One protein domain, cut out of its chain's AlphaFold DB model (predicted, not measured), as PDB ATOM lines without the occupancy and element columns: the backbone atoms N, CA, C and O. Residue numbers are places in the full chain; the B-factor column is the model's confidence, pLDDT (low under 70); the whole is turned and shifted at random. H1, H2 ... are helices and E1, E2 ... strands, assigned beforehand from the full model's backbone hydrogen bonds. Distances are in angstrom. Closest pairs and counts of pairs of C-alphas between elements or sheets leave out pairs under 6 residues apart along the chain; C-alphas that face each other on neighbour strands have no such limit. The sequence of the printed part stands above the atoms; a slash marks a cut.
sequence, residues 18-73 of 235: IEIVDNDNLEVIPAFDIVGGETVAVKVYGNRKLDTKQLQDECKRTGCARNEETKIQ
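This is residues 18 to 73 of the 235 residues of the protein "Recep_L_domain domain-containing protein" of Nippostrongylus brasiliensis (UniProt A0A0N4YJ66). Little regular structure is here: two short parallel strands, E1 and E2, lie side by side, a wide loop of residues 22 to 40 joins them, and one helix, H1, runs back the other way. Residues 71 to 72 pair with E2 in parallel, adding a short third row. The printed part has 56 residues, ordered E1, E2, H1, of mixed class, with 19 in named elements. It is compact, radius of gyration of the C-alphas 11.0 A, spanning 31 by 22 by 14 A.

Start at E1, residues 18 to 21, and set it beside E2, residues 41 to 45: they are parallel neighbours at 7 degrees, with N 18 and O 41 2.8 A apart, within hydrogen-bond range. H1, residues 53 to 62, is apart from E1, and its every O i to N i+4 pair is within range.

Find C-alpha 18 at (-2.485, -17.209, -21.154), where E1 begins its 10.0 A. E2 runs 13.3 A. H1 runs 14.3 A to C-alpha 62 at (8.061, -13.982, -10.888).

The farthest C-alphas, Asp 24 and Gly 37, are 31.8 A apart. The printed part has no cut; the E1 to E2 link is long. Look for pLDDT under 70 at residues 30 to 40, 46 and 63 to 70.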
ATOM      1  N   ILE A  18      -1.942 -18.503 -20.739       75.25
ATOM      2  CA  ILE A  18      -2.485 -17.209 -21.154       75.25
ATOM      3  C   ILE A  18      -2.073 -16.965 -22.601       75.25
ATOM      4  O   ILE A  18      -0.881 -16.884 -22.909       75.25
ATOM      5  N   GLU A  19      -3.058 -16.776 -23.476       78.00
ATOM      6  CA  GLU A  19      -2.832 -16.480 -24.886       78.00
ATOM      7  C   GLU A  19      -3.479 -15.140 -25.282       78.00
ATOM      8  O   GLU A  19      -4.677 -14.926 -25.092       78.00
ATOM      9  N   ILE A  20      -2.679 -14.218 -25.828       77.88
ATOM     10  CA  ILE A  20      -3.119 -12.911 -26.340       77.88
ATOM     11  C   ILE A  20      -2.652 -12.792 -27.794       77.88
ATOM     12  O   ILE A  20      -1.464 -12.592 -28.061       77.88
ATOM     13  N   VAL A  21      -3.582 -12.893 -28.743       79.19
ATOM     14  CA  VAL A  21      -3.259 -13.010 -30.175       79.19
ATOM     15  C   VAL A  21      -3.986 -11.974 -31.013       79.19
ATOM     16  O   VAL A  21      -5.182 -11.770 -30.823       79.19
ATOM     17  N   ASP A  22      -3.273 -11.384 -31.978       75.12
ATOM     18  CA  ASP A  22      -3.838 -10.604 -33.091       75.12
ATOM     19  C   ASP A  22      -4.854  -9.517 -32.648       75.12
ATOM     20  O   ASP A  22      -5.835  -9.233 -33.342       75.12
ATOM     21  N   ASN A  23      -4.626  -8.869 -31.496       75.88
ATOM     22  CA  ASN A  23      -5.453  -7.757 -31.030       75.88
ATOM     23  C   ASN A  23      -4.861  -6.408 -31.469       75.88
ATOM     24  O   ASN A  23      -3.970  -5.843 -30.830       75.88
ATOM     25  N   ASP A  24      -5.395  -5.864 -32.565       72.62
ATOM     26  CA  ASP A  24      -4.931  -4.612 -33.182       72.62
ATOM     27  C   ASP A  24      -5.181  -3.349 -32.328       72.62
ATOM     28  O   ASP A  24      -4.601  -2.293 -32.598       72.62
ATOM     29  N   ASN A  25      -6.036  -3.438 -31.303       79.19
ATOM     30  CA  ASN A  25      -6.408  -2.311 -30.440       79.19
ATOM     31  C   ASN A  25      -5.807  -2.394 -29.036       79.19
ATOM     32  O   ASN A  25      -5.978  -1.463 -28.254       79.19
ATOM     33  N   LEU A  26      -5.126  -3.490 -28.699       79.06
ATOM     34  CA  LEU A  26      -4.532  -3.661 -27.383       79.06
ATOM     35  C   LEU A  26      -3.227  -2.864 -27.303       79.06
ATOM     36  O   LEU A  26      -2.223  -3.240 -27.906       79.06
ATOM     37  N   GLU A  27      -3.261  -1.744 -26.583       81.31
ATOM     38  CA  GLU A  27      -2.102  -0.856 -26.396       81.31
ATOM     39  C   GLU A  27      -1.353  -1.167 -25.092       81.31
ATOM     40  O   GLU A  27      -0.124  -1.124 -25.046       81.31
ATOM     41  N   VAL A  28      -2.093  -1.551 -24.049       80.00
ATOM     42  CA  VAL A  28      -1.575  -1.828 -22.705       80.00
ATOM     43  C   VAL A  28      -2.191  -3.125 -22.188       80.00
ATOM     44  O   VAL A  28      -3.392  -3.349 -22.350       80.00
ATOM     45  N   ILE A  29      -1.378  -3.976 -21.559       73.12
ATOM     46  CA  ILE A  29      -1.889  -5.108 -20.779       73.12
ATOM     47  C   ILE A  29      -2.246  -4.573 -19.388       73.12
ATOM     48  O   ILE A  29      -1.386  -3.953 -18.761       73.12
ATOM     49  N   PRO A  30      -3.475  -4.790 -18.889       69.00
ATOM     50  CA  PRO A  30      -3.817  -4.458 -17.512       69.00
ATOM     51  C   PRO A  30      -2.823  -5.083 -16.530       69.00
ATOM     52  O   PRO A  30      -2.265  -6.146 -16.808       69.00
ATOM     53  N   ALA A  31      -2.602  -4.440 -15.382       66.75
ATOM     54  CA  ALA A  31      -1.747  -5.012 -14.350       66.75
ATOM     55  C   ALA A  31      -2.244  -6.421 -13.988       66.75
ATOM     56  O   ALA A  31      -3.435  -6.627 -13.744       66.75
ATOM     57  N   PHE A  32      -1.325  -7.383 -13.995       66.75
ATOM     58  CA  PHE A  32      -1.588  -8.762 -13.616       66.75
ATOM     59  C   PHE A  32      -0.484  -9.214 -12.658       66.75
ATOM     60  O   PHE A  32       0.686  -8.886 -12.844       66.75
ATOM     61  N   ASP A  33      -0.879  -9.970 -11.639       62.34
ATOM     62  CA  ASP A  33       0.027 -10.607 -10.688       62.34
ATOM     63  C   ASP A  33      -0.055 -12.119 -10.892       62.34
ATOM     64  O   ASP A  33      -1.148 -12.689 -10.843       62.34
ATOM     65  N   ILE A  34       1.086 -12.785 -11.075       61.62
ATOM     66  CA  ILE A  34       1.142 -14.251 -11.058       61.62
ATOM     67  C   ILE A  34       1.202 -14.693  -9.592       61.62
ATOM     68  O   ILE A  34       2.247 -14.621  -8.941       61.62
ATOM     69  N   VAL A  35       0.055 -15.102  -9.046       58.59
ATOM     70  CA  VAL A  35      -0.083 -15.519  -7.641       58.59
ATOM     71  C   VAL A  35      -0.108 -17.042  -7.548       58.59
ATOM     72  O   VAL A  35      -1.018 -17.667  -8.083       58.59
ATOM     73  N   GLY A  36       0.847 -17.620  -6.813       54.72
ATOM     74  CA  GLY A  36       1.004 -19.070  -6.632       54.72
ATOM     75  C   GLY A  36       2.187 -19.588  -7.445       54.72
ATOM     76  O   GLY A  36       2.197 -19.449  -8.659       54.72
ATOM     77  N   GLY A  37       3.207 -20.128  -6.765       52.19
ATOM     78  CA  GLY A  37       4.550 -20.423  -7.295       52.19
ATOM     79  C   GLY A  37       4.661 -21.547  -8.335       52.19
ATOM     80  O   GLY A  37       5.692 -22.214  -8.385       52.19
ATOM     81  N   GLU A  38       3.620 -21.775  -9.129       60.53
ATOM     82  CA  GLU A  38       3.624 -22.672 -10.281       60.53
ATOM     83  C   GLU A  38       3.792 -21.861 -11.575       60.53
ATOM     84  O   GLU A  38       3.362 -20.710 -11.680       60.53
ATOM     85  N   THR A  39       4.480 -22.451 -12.552       63.00
ATOM     86  CA  THR A  39       4.841 -21.810 -13.819       63.00
ATOM     87  C   THR A  39       3.615 -21.577 -14.700       63.00
ATOM     88  O   THR A  39       2.899 -22.523 -15.008       63.00
ATOM     89  N   VAL A  40       3.422 -20.335 -15.152       67.94
ATOM     90  CA  VAL A  40       2.393 -19.957 -16.134       67.94
ATOM     91  C   VAL A  40       3.014 -19.897 -17.528       67.94
ATOM     92  O   VAL A  40       4.065 -19.272 -17.711       67.94
ATOM     93  N   ALA A  41       2.354 -20.507 -18.511       71.88
ATOM     94  CA  ALA A  41       2.703 -20.357 -19.919       71.88
ATOM     95  C   ALA A  41       2.057 -19.079 -20.471       71.88
ATOM     96  O   ALA A  41       0.846 -18.894 -20.361       71.88
ATOM     97  N   VAL A  42       2.848 -18.184 -21.073       74.31
ATOM     98  CA  VAL A  42       2.330 -16.929 -21.645       74.31
ATOM     99  C   VAL A  42       2.734 -16.798 -23.105       74.31
ATOM    100  O   VAL A  42       3.918 -16.707 -23.439       74.31
ATOM    101  N   LYS A  43       1.740 -16.722 -23.988       77.94
ATOM    102  CA  LYS A  43       1.914 -16.529 -25.428       77.94
ATOM    103  C   LYS A  43       1.261 -15.212 -25.840       77.94
ATOM    104  O   LYS A  43       0.055 -15.037 -25.724       77.94
ATOM    105  N   VAL A  44       2.062 -14.272 -26.332       78.94
ATOM    106  CA  VAL A  44       1.598 -12.971 -26.832       78.94
ATOM    107  C   VAL A  44       2.208 -12.735 -28.200       78.94
ATOM    108  O   VAL A  44       3.426 -12.610 -28.309       78.94
ATOM    109  N   TYR A  45       1.391 -12.667 -29.246       78.44
ATOM    110  CA  TYR A  45       1.875 -12.433 -30.609       78.44
ATOM    111  C   TYR A  45       0.826 -11.735 -31.482       78.44
ATOM    112  O   TYR A  45      -0.373 -11.870 -31.273       78.44
ATOM    113  N   GLY A  46       1.274 -10.956 -32.469       69.31
ATOM    114  CA  GLY A  46       0.379 -10.250 -33.393       69.31
ATOM    115  C   GLY A  46      -0.294  -8.987 -32.836       69.31
ATOM    116  O   GLY A  46      -1.076  -8.359 -33.546       69.31
ATOM    117  N   ASN A  47       0.030  -8.554 -31.614       79.00
ATOM    118  CA  ASN A  47      -0.546  -7.367 -30.971       79.00
ATOM    119  C   ASN A  47       0.323  -6.134 -31.260       79.00
ATOM    120  O   ASN A  47       1.327  -5.874 -30.597       79.00
ATOM    121  N   ARG A  48      -0.022  -5.383 -32.304       73.00
ATOM    122  CA  ARG A  48       0.904  -4.429 -32.954       73.00
ATOM    123  C   ARG A  48       1.127  -3.129 -32.193       73.00
ATOM    124  O   ARG A  48       2.159  -2.490 -32.369       73.00
ATOM    125  N   LYS A  49       0.151  -2.721 -31.385       80.06
ATOM    126  CA  LYS A  49       0.234  -1.513 -30.555       80.06
ATOM    127  C   LYS A  49       0.684  -1.805 -29.128       80.06
ATOM    128  O   LYS A  49       0.879  -0.871 -28.359       80.06
ATOM    129  N   LEU A  50       0.827  -3.084 -28.789       82.38
ATOM    130  CA  LEU A  50       1.032  -3.513 -27.424       82.38
ATOM    131  C   LEU A  50       2.463  -3.248 -26.978       82.38
ATOM    132  O   LEU A  50       3.418  -3.774 -27.565       82.38
ATOM    133  N   ASP A  51       2.601  -2.477 -25.902       83.19
ATOM    134  CA  ASP A  51       3.840  -2.433 -25.140       83.19
ATOM    135  C   ASP A  51       3.895  -3.639 -24.193       83.19
ATOM    136  O   ASP A  51       3.176  -3.722 -23.199       83.19
ATOM    137  N   THR A  52       4.748  -4.611 -24.517       81.69
ATOM    138  CA  THR A  52       4.917  -5.831 -23.718       81.69
ATOM    139  C   THR A  52       5.966  -5.692 -22.619       81.69
ATOM    140  O   THR A  52       6.209  -6.662 -21.899       81.69
ATOM    141  N   LYS A  53       6.582  -4.514 -22.435       81.94
ATOM    142  CA  LYS A  53       7.669  -4.319 -21.465       81.94
ATOM    143  C   LYS A  53       7.256  -4.685 -20.039       81.94
ATOM    144  O   LYS A  53       7.982  -5.419 -19.375       81.94
ATOM    145  N   GLN A  54       6.078  -4.239 -19.600       79.38
ATOM    146  CA  GLN A  54       5.553  -4.558 -18.268       79.38
ATOM    147  C   GLN A  54       5.422  -6.074 -18.062       79.38
ATOM    148  O   GLN A  54       5.884  -6.601 -17.056       79.38
ATOM    149  N   LEU A  55       4.851  -6.779 -19.042       78.25
ATOM    150  CA  LEU A  55       4.679  -8.232 -19.002       78.25
ATOM    151  C   LEU A  55       6.026  -8.970 -18.990       78.25
ATOM    152  O   LEU A  55       6.206  -9.923 -18.236       78.25
ATOM    153  N   GLN A  56       6.993  -8.519 -19.790       78.69
ATOM    154  CA  GLN A  56       8.338  -9.094 -19.800       78.69
ATOM    155  C   GLN A  56       9.062  -8.900 -18.461       78.69
ATOM    156  O   GLN A  56       9.736  -9.818 -17.992       78.69
ATOM    157  N   ASP A  57       8.947  -7.721 -17.851       79.75
ATOM    158  CA  ASP A  57       9.588  -7.416 -16.569       79.75
ATOM    159  C   ASP A  57       8.948  -8.205 -15.420       79.75
ATOM    160  O   ASP A  57       9.661  -8.764 -14.582       79.75
ATOM    161  N   GLU A  58       7.627  -8.360 -15.444       76.62
ATOM    162  CA  GLU A  58       6.901  -9.188 -14.484       76.62
ATOM    163  C   GLU A  58       7.262 -10.673 -14.619       76.62
ATOM    164  O   GLU A  58       7.555 -11.332 -13.618       76.62
ATOM    165  N   CYS A  59       7.366 -11.190 -15.848       74.62
ATOM    166  CA  CYS A  59       7.803 -12.566 -16.088       74.62
ATOM    167  C   CYS A  59       9.230 -12.840 -15.589       74.62
ATOM    168  O   CYS A  59       9.505 -13.916 -15.048       74.62
ATOM    169  N   LYS A  60      10.146 -11.870 -15.735       75.38
ATOM    170  CA  LYS A  60      11.509 -11.965 -15.179       75.38
ATOM    171  C   LYS A  60      11.501 -11.984 -13.650       75.38
ATOM    172  O   LYS A  60      12.330 -12.669 -13.057       75.38
ATOM    173  N   ARG A  61      10.599 -11.217 -13.026       75.88
ATOM    174  CA  ARG A  61      10.488 -11.074 -11.568       75.88
ATOM    175  C   ARG A  61       9.898 -12.316 -10.900       75.88
ATOM    176  O   ARG A  61      10.387 -12.719  -9.850       75.88
ATOM    177  N   THR A  62       8.854 -12.892 -11.488       70.12
ATOM    178  CA  THR A  62       8.061 -13.982 -10.888       70.12
ATOM    179  C   THR A  62       8.501 -15.378 -11.317       70.12
ATOM    180  O   THR A  62       8.167 -16.348 -10.643       70.12
ATOM    181  N   GLY A  63       9.314 -15.488 -12.372       62.44
ATOM    182  CA  GLY A  63       9.879 -16.761 -12.812       62.44
ATOM    183  C   GLY A  63       8.988 -17.516 -13.795       62.44
ATOM    184  O   GLY A  63       8.754 -18.708 -13.611       62.44
ATOM    185  N   CYS A  64       8.542 -16.846 -14.868       67.94
ATOM    186  CA  CYS A  64       7.990 -17.540 -16.037       67.94
ATOM    187  C   CYS A  64       8.983 -18.622 -16.508       67.94
ATOM    188  O   CYS A  64      10.202 -18.405 -16.480       67.94
ATOM    189  N   ALA A  65       8.479 -19.805 -16.875       58.22
ATOM    190  CA  ALA A  65       9.313 -20.968 -17.178       58.22
ATOM    191  C   ALA A  65      10.419 -20.606 -18.188       58.22
ATOM    192  O   ALA A  65      10.143 -20.109 -19.281       58.22
ATOM    193  N   ARG A  66      11.687 -20.849 -17.820       54.09
ATOM    194  CA  ARG A  66      12.871 -20.475 -18.624       54.09
ATOM    195  C   ARG A  66      12.954 -21.203 -19.968       54.09
ATOM    196  O   ARG A  66      13.711 -20.782 -20.840       54.09
ATOM    197  N   ASN A  67      12.208 -22.292 -20.117       49.22
ATOM    198  CA  ASN A  67      12.394 -23.254 -21.181       49.22
ATOM    199  C   ASN A  67      11.034 -23.451 -21.875       49.22
ATOM    200  O   ASN A  67      10.127 -24.052 -21.316       49.22
ATOM    201  N   GLU A  68      10.921 -22.905 -23.086       46.75
ATOM    202  CA  GLU A  68       9.942 -23.240 -24.141       46.75
ATOM    203  C   GLU A  68       8.532 -22.606 -24.142       46.75
ATOM    204  O   GLU A  68       7.974 -22.452 -25.233       46.75
ATOM    205  N   GLU A  69       7.971 -22.124 -23.027       49.47
ATOM    206  CA  GLU A  69       6.527 -21.775 -23.001       49.47
ATOM    207  C   GLU A  69       6.169 -20.286 -22.895       49.47
ATOM    208  O   GLU A  69       5.009 -19.914 -23.077       49.47
ATOM    209  N   THR A  70       7.146 -19.401 -22.687       57.12
ATOM    210  CA  THR A  70       6.890 -17.953 -22.670       57.12
ATOM    211  C   THR A  70       7.238 -17.333 -24.024       57.12
ATOM    212  O   THR A  70       8.367 -16.902 -24.262       57.12
ATOM    213  N   LYS A  71       6.267 -17.302 -24.942       71.81
ATOM    214  CA  LYS A  71       6.386 -16.671 -26.268       71.81
ATOM    215  C   LYS A  71       5.777 -15.275 -26.227       71.81
ATOM    216  O   LYS A  71       4.724 -15.039 -26.809       71.81
ATOM    217  N   ILE A  72       6.418 -14.356 -25.509       73.50
ATOM    218  CA  ILE A  72       5.999 -12.950 -25.470       73.50
ATOM    219  C   ILE A  72       6.707 -12.200 -26.598       73.50
ATOM    220  O   ILE A  72       7.933 -12.094 -26.599       73.50
ATOM    221  N   GLN A  73       5.945 -11.650 -27.541       75.50
ATOM    222  CA  GLN A  73       6.477 -10.761 -28.571       75.50
ATOM    223  C   GLN A  73       7.209  -9.559 -27.953       75.50
ATOM    224  O   GLN A  73       6.842  -9.062 -26.883       75.50
TER     225      GLN A  73